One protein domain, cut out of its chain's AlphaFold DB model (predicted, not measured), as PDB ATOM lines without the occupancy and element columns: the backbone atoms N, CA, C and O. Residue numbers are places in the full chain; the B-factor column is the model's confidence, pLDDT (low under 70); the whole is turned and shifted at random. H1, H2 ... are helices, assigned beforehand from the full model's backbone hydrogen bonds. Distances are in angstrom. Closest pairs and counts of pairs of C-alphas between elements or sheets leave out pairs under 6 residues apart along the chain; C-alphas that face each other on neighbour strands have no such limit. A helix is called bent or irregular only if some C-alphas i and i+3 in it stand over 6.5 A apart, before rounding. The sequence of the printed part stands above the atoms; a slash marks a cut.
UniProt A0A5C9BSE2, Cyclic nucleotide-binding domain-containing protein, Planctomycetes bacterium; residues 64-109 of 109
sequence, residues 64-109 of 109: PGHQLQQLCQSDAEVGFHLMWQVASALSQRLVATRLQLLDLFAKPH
ATOM      1  N   PRO A  64      46.738 156.457  90.312       83.00
ATOM      2  CA  PRO A  64      47.286 157.671  89.720       83.00
ATOM      3  C   PRO A  64      46.438 158.112  88.515       83.00
ATOM      4  O   PRO A  64      46.872 158.063  87.365       83.00
ATOM      5  N   GLY A  65      45.199 158.542  88.771       85.31
ATOM      6  CA  GLY A  65      44.195 158.821  87.738       85.31
ATOM      7  C   GLY A  65      44.654 159.840  86.693       85.31
ATOM      8  O   GLY A  65      44.432 159.635  85.505       85.31
ATOM      9  N   HIS A  66      45.367 160.888  87.113       87.88
ATOM     10  CA  HIS A  66      45.919 161.882  86.189       87.88
ATOM     11  C   HIS A  66      47.002 161.295  85.270       87.88
ATOM     12  O   HIS A  66      47.019 161.577  84.078       87.88
ATOM     13  N   GLN A  67      47.887 160.448  85.802       89.88
ATOM     14  CA  GLN A  67      48.950 159.822  85.006       89.88
ATOM     15  C   GLN A  67      48.367 158.789  84.038       89.88
ATOM     16  O   GLN A  67      48.773 158.745  82.882       89.88
ATOM     17  N   LEU A  68      47.368 158.016  84.478       88.94
ATOM     18  CA  LEU A  68      46.612 157.109  83.611       88.94
ATOM     19  C   LEU A  68      45.906 157.875  82.489       88.94
ATOM     20  O   LEU A  68      45.985 157.476  81.333       88.94
ATOM     21  N   GLN A  69      45.265 159.000  82.810       90.25
ATOM     22  CA  GLN A  69      44.614 159.846  81.814       90.25
ATOM     23  C   GLN A  69      45.616 160.390  80.792       90.25
ATOM     24  O   GLN A  69      45.359 160.306  79.593       90.25
ATOM     25  N   GLN A  70      46.752 160.920  81.250       93.88
ATOM     26  CA  GLN A  70      47.816 161.394  80.365       93.88
ATOM     27  C   GLN A  70      48.345 160.268  79.474       93.88
ATOM     28  O   GLN A  70      48.483 160.473  78.271       93.88
ATOM     29  N   LEU A  71      48.563 159.075  80.034       93.12
ATOM     30  CA  LEU A  71      49.023 157.909  79.287       93.12
ATOM     31  C   LEU A  71      48.028 157.517  78.189       93.12
ATOM     32  O   LEU A  71      48.431 157.343  77.044       93.12
ATOM     33  N   CYS A  72      46.730 157.457  78.499       94.44
ATOM     34  CA  CYS A  72      45.688 157.170  77.510       94.44
ATOM     35  C   CYS A  72      45.565 158.247  76.423       94.44
ATOM     36  O   CYS A  72      45.129 157.945  75.315       94.44
ATOM     37  N   GLN A  73      45.900 159.502  76.733       93.44
ATOM     38  CA  GLN A  73      45.920 160.587  75.747       93.44
ATOM     39  C   GLN A  73      47.158 160.521  74.847       93.44
ATOM     40  O   GLN A  73      47.066 160.866  73.670       93.44
ATOM     41  N   SER A  74      48.302 160.093  75.386       96.56
ATOM     42  CA  SER A  74      49.543 159.947  74.623       96.56
ATOM     43  C   SER A  74      49.629 158.643  73.826       96.56
ATOM     44  O   SER A  74      50.318 158.607  72.811       96.56
ATOM     45  N   ASP A  75      48.942 157.589  74.272       97.31
ATOM     46  CA  ASP A  75      48.963 156.252  73.679       97.31
ATOM     47  C   ASP A  75      47.530 155.724  73.501       97.31
ATOM     48  O   ASP A  75      46.838 155.340  74.452       97.31
ATOM     49  N   ALA A  76      47.083 155.716  72.244       94.12
ATOM     50  CA  ALA A  76      45.735 155.304  71.879       94.12
ATOM     51  C   ALA A  76      45.491 153.796  72.059       94.12
ATOM     52  O   ALA A  76      44.355 153.405  72.338       94.12
ATOM     53  N   GLU A  77      46.519 152.951  71.920       96.94
ATOM     54  CA  GLU A  77      46.395 151.503  72.120       96.94
ATOM     55  C   GLU A  77      46.126 151.218  73.599       96.94
ATOM     56  O   GLU A  77      45.129 150.572  73.943       96.94
ATOM     57  N   VAL A  78      46.929 151.809  74.490       94.25
ATOM     58  CA  VAL A  78      46.716 151.720  75.941       94.25
ATOM     59  C   VAL A  78      45.344 152.272  76.325       94.25
ATOM     60  O   VAL A  78      44.606 151.633  77.081       94.25
ATOM     61  N   GLY A  79      44.967 153.433  75.781       94.56
ATOM     62  CA  GLY A  79      43.658 154.042  76.006       94.56
ATOM     63  C   GLY A  79      42.491 153.135  75.608       94.56
ATOM     64  O   GLY A  79      41.548 152.972  76.385       94.56
ATOM     65  N   PHE A  80      42.561 152.502  74.434       96.06
ATOM     66  CA  PHE A  80      41.530 151.584  73.949       96.06
ATOM     67  C   PHE A  80      41.384 150.356  74.854       96.06
ATOM     68  O   PHE A  80      40.270 150.024  75.273       96.06
ATOM     69  N   HIS A  81      42.502 149.717  75.211       95.12
ATOM     70  CA  HIS A  81      42.495 148.547  76.088       95.12
ATOM     71  C   HIS A  81      41.936 148.870  77.479       95.12
ATOM     72  O   HIS A  81      41.086 148.126  77.983       95.12
ATOM     73  N   LEU A  82      42.354 149.990  78.078       91.69
ATOM     74  CA  LEU A  82      41.852 150.419  79.383       91.69
ATOM     75  C   LEU A  82      40.352 150.730  79.326       91.69
ATOM     76  O   LEU A  82      39.587 150.248  80.165       91.69
ATOM     77  N   MET A  83      39.912 151.490  78.321       92.50
ATOM     78  CA  MET A  83      38.502 151.848  78.156       92.50
ATOM     79  C   MET A  83      37.624 150.606  77.994       92.50
ATOM     80  O   MET A  83      36.568 150.513  78.619       92.50
ATOM     81  N   TRP A  84      38.066 149.623  77.207       94.25
ATOM     82  CA  TRP A  84      37.320 148.384  77.007       94.25
ATOM     83  C   TRP A  84      37.175 147.571  78.298       94.25
ATOM     84  O   TRP A  84      36.091 147.053  78.589       94.25
ATOM     85  N   GLN A  85      38.235 147.493  79.106       90.62
ATOM     86  CA  GLN A  85      38.180 146.833  80.410       90.62
ATOM     87  C   GLN A  85      37.231 147.557  81.371       90.62
ATOM     88  O   GLN A  85      36.388 146.909  81.998       90.62
ATOM     89  N   VAL A  86      37.313 148.888  81.446       90.06
ATOM     90  CA  VAL A  86      36.426 149.706  82.287       90.06
ATOM     91  C   VAL A  86      34.968 149.555  81.847       90.06
ATOM     92  O   VAL A  86      34.109 149.268  82.680       90.06
ATOM     93  N   ALA A  87      34.676 149.667  80.549       92.44
ATOM     94  CA  ALA A  87      33.330 149.494  80.005       92.44
ATOM     95  C   ALA A  87      32.765 148.095  80.303       92.44
ATOM     96  O   ALA A  87      31.612 147.964  80.721       92.44
ATOM     97  N   SER A  88      33.591 147.054  80.159       91.06
ATOM     98  CA  SER A  88      33.214 145.672  80.472       91.06
ATOM     99  C   SER A  88      32.904 145.488  81.960       91.06
ATOM    100  O   SER A  88      31.872 144.910  82.305       91.06
ATOM    101  N   ALA A  89      33.745 146.024  82.849       88.75
ATOM    102  CA  ALA A  89      33.530 145.965  84.293       88.75
ATOM    103  C   ALA A  89      32.269 146.736  84.725       88.75
ATOM    104  O   ALA A  89      31.493 146.246  85.548       88.75
ATOM    105  N   LEU A  90      32.025 147.919  84.151       88.00
ATOM    106  CA  LEU A  90      30.811 148.699  84.405       88.00
ATOM    107  C   LEU A  90      29.558 147.961  83.930       88.00
ATOM    108  O   LEU A  90      28.582 147.885  84.674       88.00
ATOM    109  N   SER A  91      29.598 147.362  82.738       90.62
ATOM    110  CA  SER A  91      28.502 146.543  82.211       90.62
ATOM    111  C   SER A  91      28.181 145.368  83.140       90.62
ATOM    112  O   SER A  91      27.030 145.193  83.545       90.62
ATOM    113  N   GLN A  92      29.201 144.623  83.581       85.75
ATOM    114  CA  GLN A  92      29.035 143.520  84.534       85.75
ATOM    115  C   GLN A  92      28.406 143.987  85.851       85.75
ATOM    116  O   GLN A  92      27.501 143.329  86.363       85.75
ATOM    117  N   ARG A  93      28.841 145.135  86.383       83.75
ATOM    118  CA  ARG A  93      28.287 145.695  87.623       83.75
ATOM    119  C   ARG A  93      26.845 146.160  87.446       83.75
ATOM    120  O   ARG A  93      26.030 145.871  88.311       83.75
ATOM    121  N   LEU A  94      26.496 146.799  86.331       86.69
ATOM    122  CA  LEU A  94      25.111 147.190  86.035       86.69
ATOM    123  C   LEU A  94      24.185 145.972  85.921       86.69
ATOM    124  O   LEU A  94      23.080 145.984  86.468       86.69
ATOM    125  N   VAL A  95      24.640 144.906  85.254       79.12
ATOM    126  CA  VAL A  95      23.894 143.641  85.151       79.12
ATOM    127  C   VAL A  95      23.743 142.984  86.523       79.12
ATOM    128  O   VAL A  95      22.637 142.578  86.878       79.12
ATOM    129  N   ALA A  96      24.813 142.925  87.319       74.38
ATOM    130  CA  ALA A  96      24.772 142.369  88.669       74.38
ATOM    131  C   ALA A  96      23.809 143.145  89.581       74.38
ATOM    132  O   ALA A  96      22.979 142.530  90.246       74.38
ATOM    133  N   THR A  97      23.842 144.481  89.553       74.00
ATOM    134  CA  THR A  97      22.897 145.324  90.304       74.00
ATOM    135  C   THR A  97      21.458 145.096  89.841       74.00
ATOM    136  O   THR A  97      20.554 145.005  90.667       74.00
ATOM    137  N   ARG A  98      21.223 144.950  88.529       75.12
ATOM    138  CA  ARG A  98      19.890 144.636  87.996       75.12
ATOM    139  C   ARG A  98      19.372 143.293  88.515       75.12
ATOM    140  O   ARG A  98      18.202 143.215  88.875       75.12
ATOM    141  N   LEU A  99      20.218 142.265  88.570       71.81
ATOM    142  CA  LEU A  99      19.850 140.957  89.122       71.81
ATOM    143  C   LEU A  99      19.584 141.032  90.630       71.81
ATOM    144  O   LEU A  99      18.571 140.516  91.081       71.81
ATOM    145  N   GLN A 100      20.414 141.752  91.388       69.44
ATOM    146  CA  GLN A 100      20.197 141.962  92.824       69.44
ATOM    147  C   GLN A 100      18.877 142.685  93.121       69.44
ATOM    148  O   GLN A 100      18.173 142.313  94.056       69.44
ATOM    149  N   LEU A 101      18.519 143.697  92.322       74.69
ATOM    150  CA  LEU A 101      17.231 144.378  92.451       74.69
ATOM    151  C   LEU A 101      16.069 143.447  92.087       74.69
ATOM    152  O   LEU A 101      15.088 143.396  92.819       74.69
ATOM    153  N   LEU A 102      16.175 142.675  91.002       70.56
ATOM    154  CA  LEU A 102      15.139 141.706  90.635       70.56
ATOM    155  C   LEU A 102      14.944 140.633  91.716       70.56
ATOM    156  O   LEU A 102      13.802 140.361  92.067       70.56
ATOM    157  N   ASP A 103      16.015 140.093  92.300       69.25
ATOM    158  CA  ASP A 103      15.934 139.128  93.406       69.25
ATOM    159  C   ASP A 103      15.296 139.735  94.668       69.25
ATOM    160  O   ASP A 103      14.542 139.058  95.370       69.25
ATOM    161  N   LEU A 104      15.553 141.020  94.948       65.06
ATOM    162  CA  LEU A 104      14.915 141.751  96.051       65.06
ATOM    163  C   LEU A 104      13.400 141.911  95.851       65.06
ATOM    164  O   LEU A 104      12.659 141.850  96.831       65.06
ATOM    165  N   PHE A 105      12.936 142.083  94.611       63.06
ATOM    166  CA  PHE A 105      11.514 142.265  94.289       63.06
ATOM    167  C   PHE A 105      10.785 140.969  93.891       63.06
ATOM    168  O   PHE A 105       9.560 140.966  93.816       63.06
ATOM    169  N   ALA A 106      11.504 139.868  93.647       62.81
ATOM    170  CA  ALA A 106      10.932 138.574  93.263       62.81
ATOM    171  C   ALA A 106      10.607 137.652  94.452       62.81
ATOM    172  O   ALA A 106      10.028 136.583  94.251       62.81
ATOM    173  N   LYS A 107      10.953 138.031  95.692       47.41
ATOM    174  CA  LYS A 107      10.520 137.291  96.889       47.41
ATOM    175  C   LYS A 107       9.004 137.472  97.089       47.41
ATOM    176  O   LYS A 107       8.580 138.604  97.308       47.41
ATOM    177  N   PRO A 108       8.187 136.400  97.061       49.25
ATOM    178  CA  PRO A 108       6.792 136.504  97.464       49.25
ATOM    179  C   PRO A 108       6.737 136.725  98.981       49.25
ATOM    180  O   PRO A 108       7.428 136.027  99.730       49.25
ATOM    181  N   HIS A 109       5.951 137.715  99.408       48.81
ATOM    182  CA  HIS A 109       5.476 137.828 100.788       48.81
ATOM    183  C   HIS A 109       4.470 136.721 101.102       48.81
ATOM    184  O   HIS A 109       3.698 136.359 100.184       48.81
TER     185      HIS A 109
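AT A GLANCE: This is residues 64 to 109 of the 109 residues of the protein "Cyclic nucleotide-binding domain-containing protein" of Planctomycetes bacterium (UniProt A0A5C9BSE2). One long helix, H2, makes most of the length of the model, and a short helix, H1, meets it near its first end and folds back at a steep tilt of 49 degrees, the two making a corner like a V with one long arm and one short arm. Most of H2 and the short tail after it, residues 84 to 109, stand free. The printed part has 46 residues with two named helices, H1 then H2, and no named strand; its class is all helix. It is extended, with a radius of gyration of the C-alphas of 17.0 A, and spans 56 by 18 by 8 A.

IN THESE COORDINATES: H2 holds residues 76 to 105, Ala 76 to Phe 105, and measures 42.9 A from first to last C-alpha. It begins with C-alpha 76 at (45.735, 155.304, 71.879) and ends with C-alpha 105 at (11.514, 142.265, 94.289). H1 holds residues 65 to 74, Gly 65 to Ser 74, and measures 14.2 A; its C-alpha 65 is at (44.195, 158.821, 87.738). Neither helix is bent.

HOW THE PARTS SIT: H2 and H1 touch only at the corner by their link, with 7 pairs of C-alphas within 8 A. The closest C-alphas of the two are those of Gly 79 and Cys 72, 4.0 A apart. H2 touches H1 with residues 78 to 82 alone. Their lines stand at a steep tilt of 49 degrees, and they run opposite ways. Their centres are 21.1 A apart. In H1 and H2 every O i to N i+4 pair is within hydrogen-bond range.

THE WHOLE: The outline is a rod. The two C-alphas farthest apart are those of Ser 74 and His 109, 55.8 A. The printed part has no cut, and His 109 is the chain's last residue. The link from H1 to H2, one residue, is tight. The mean pLDDT of the printed part is 83.2; residue 100 and residues 103 to 109 are under 70.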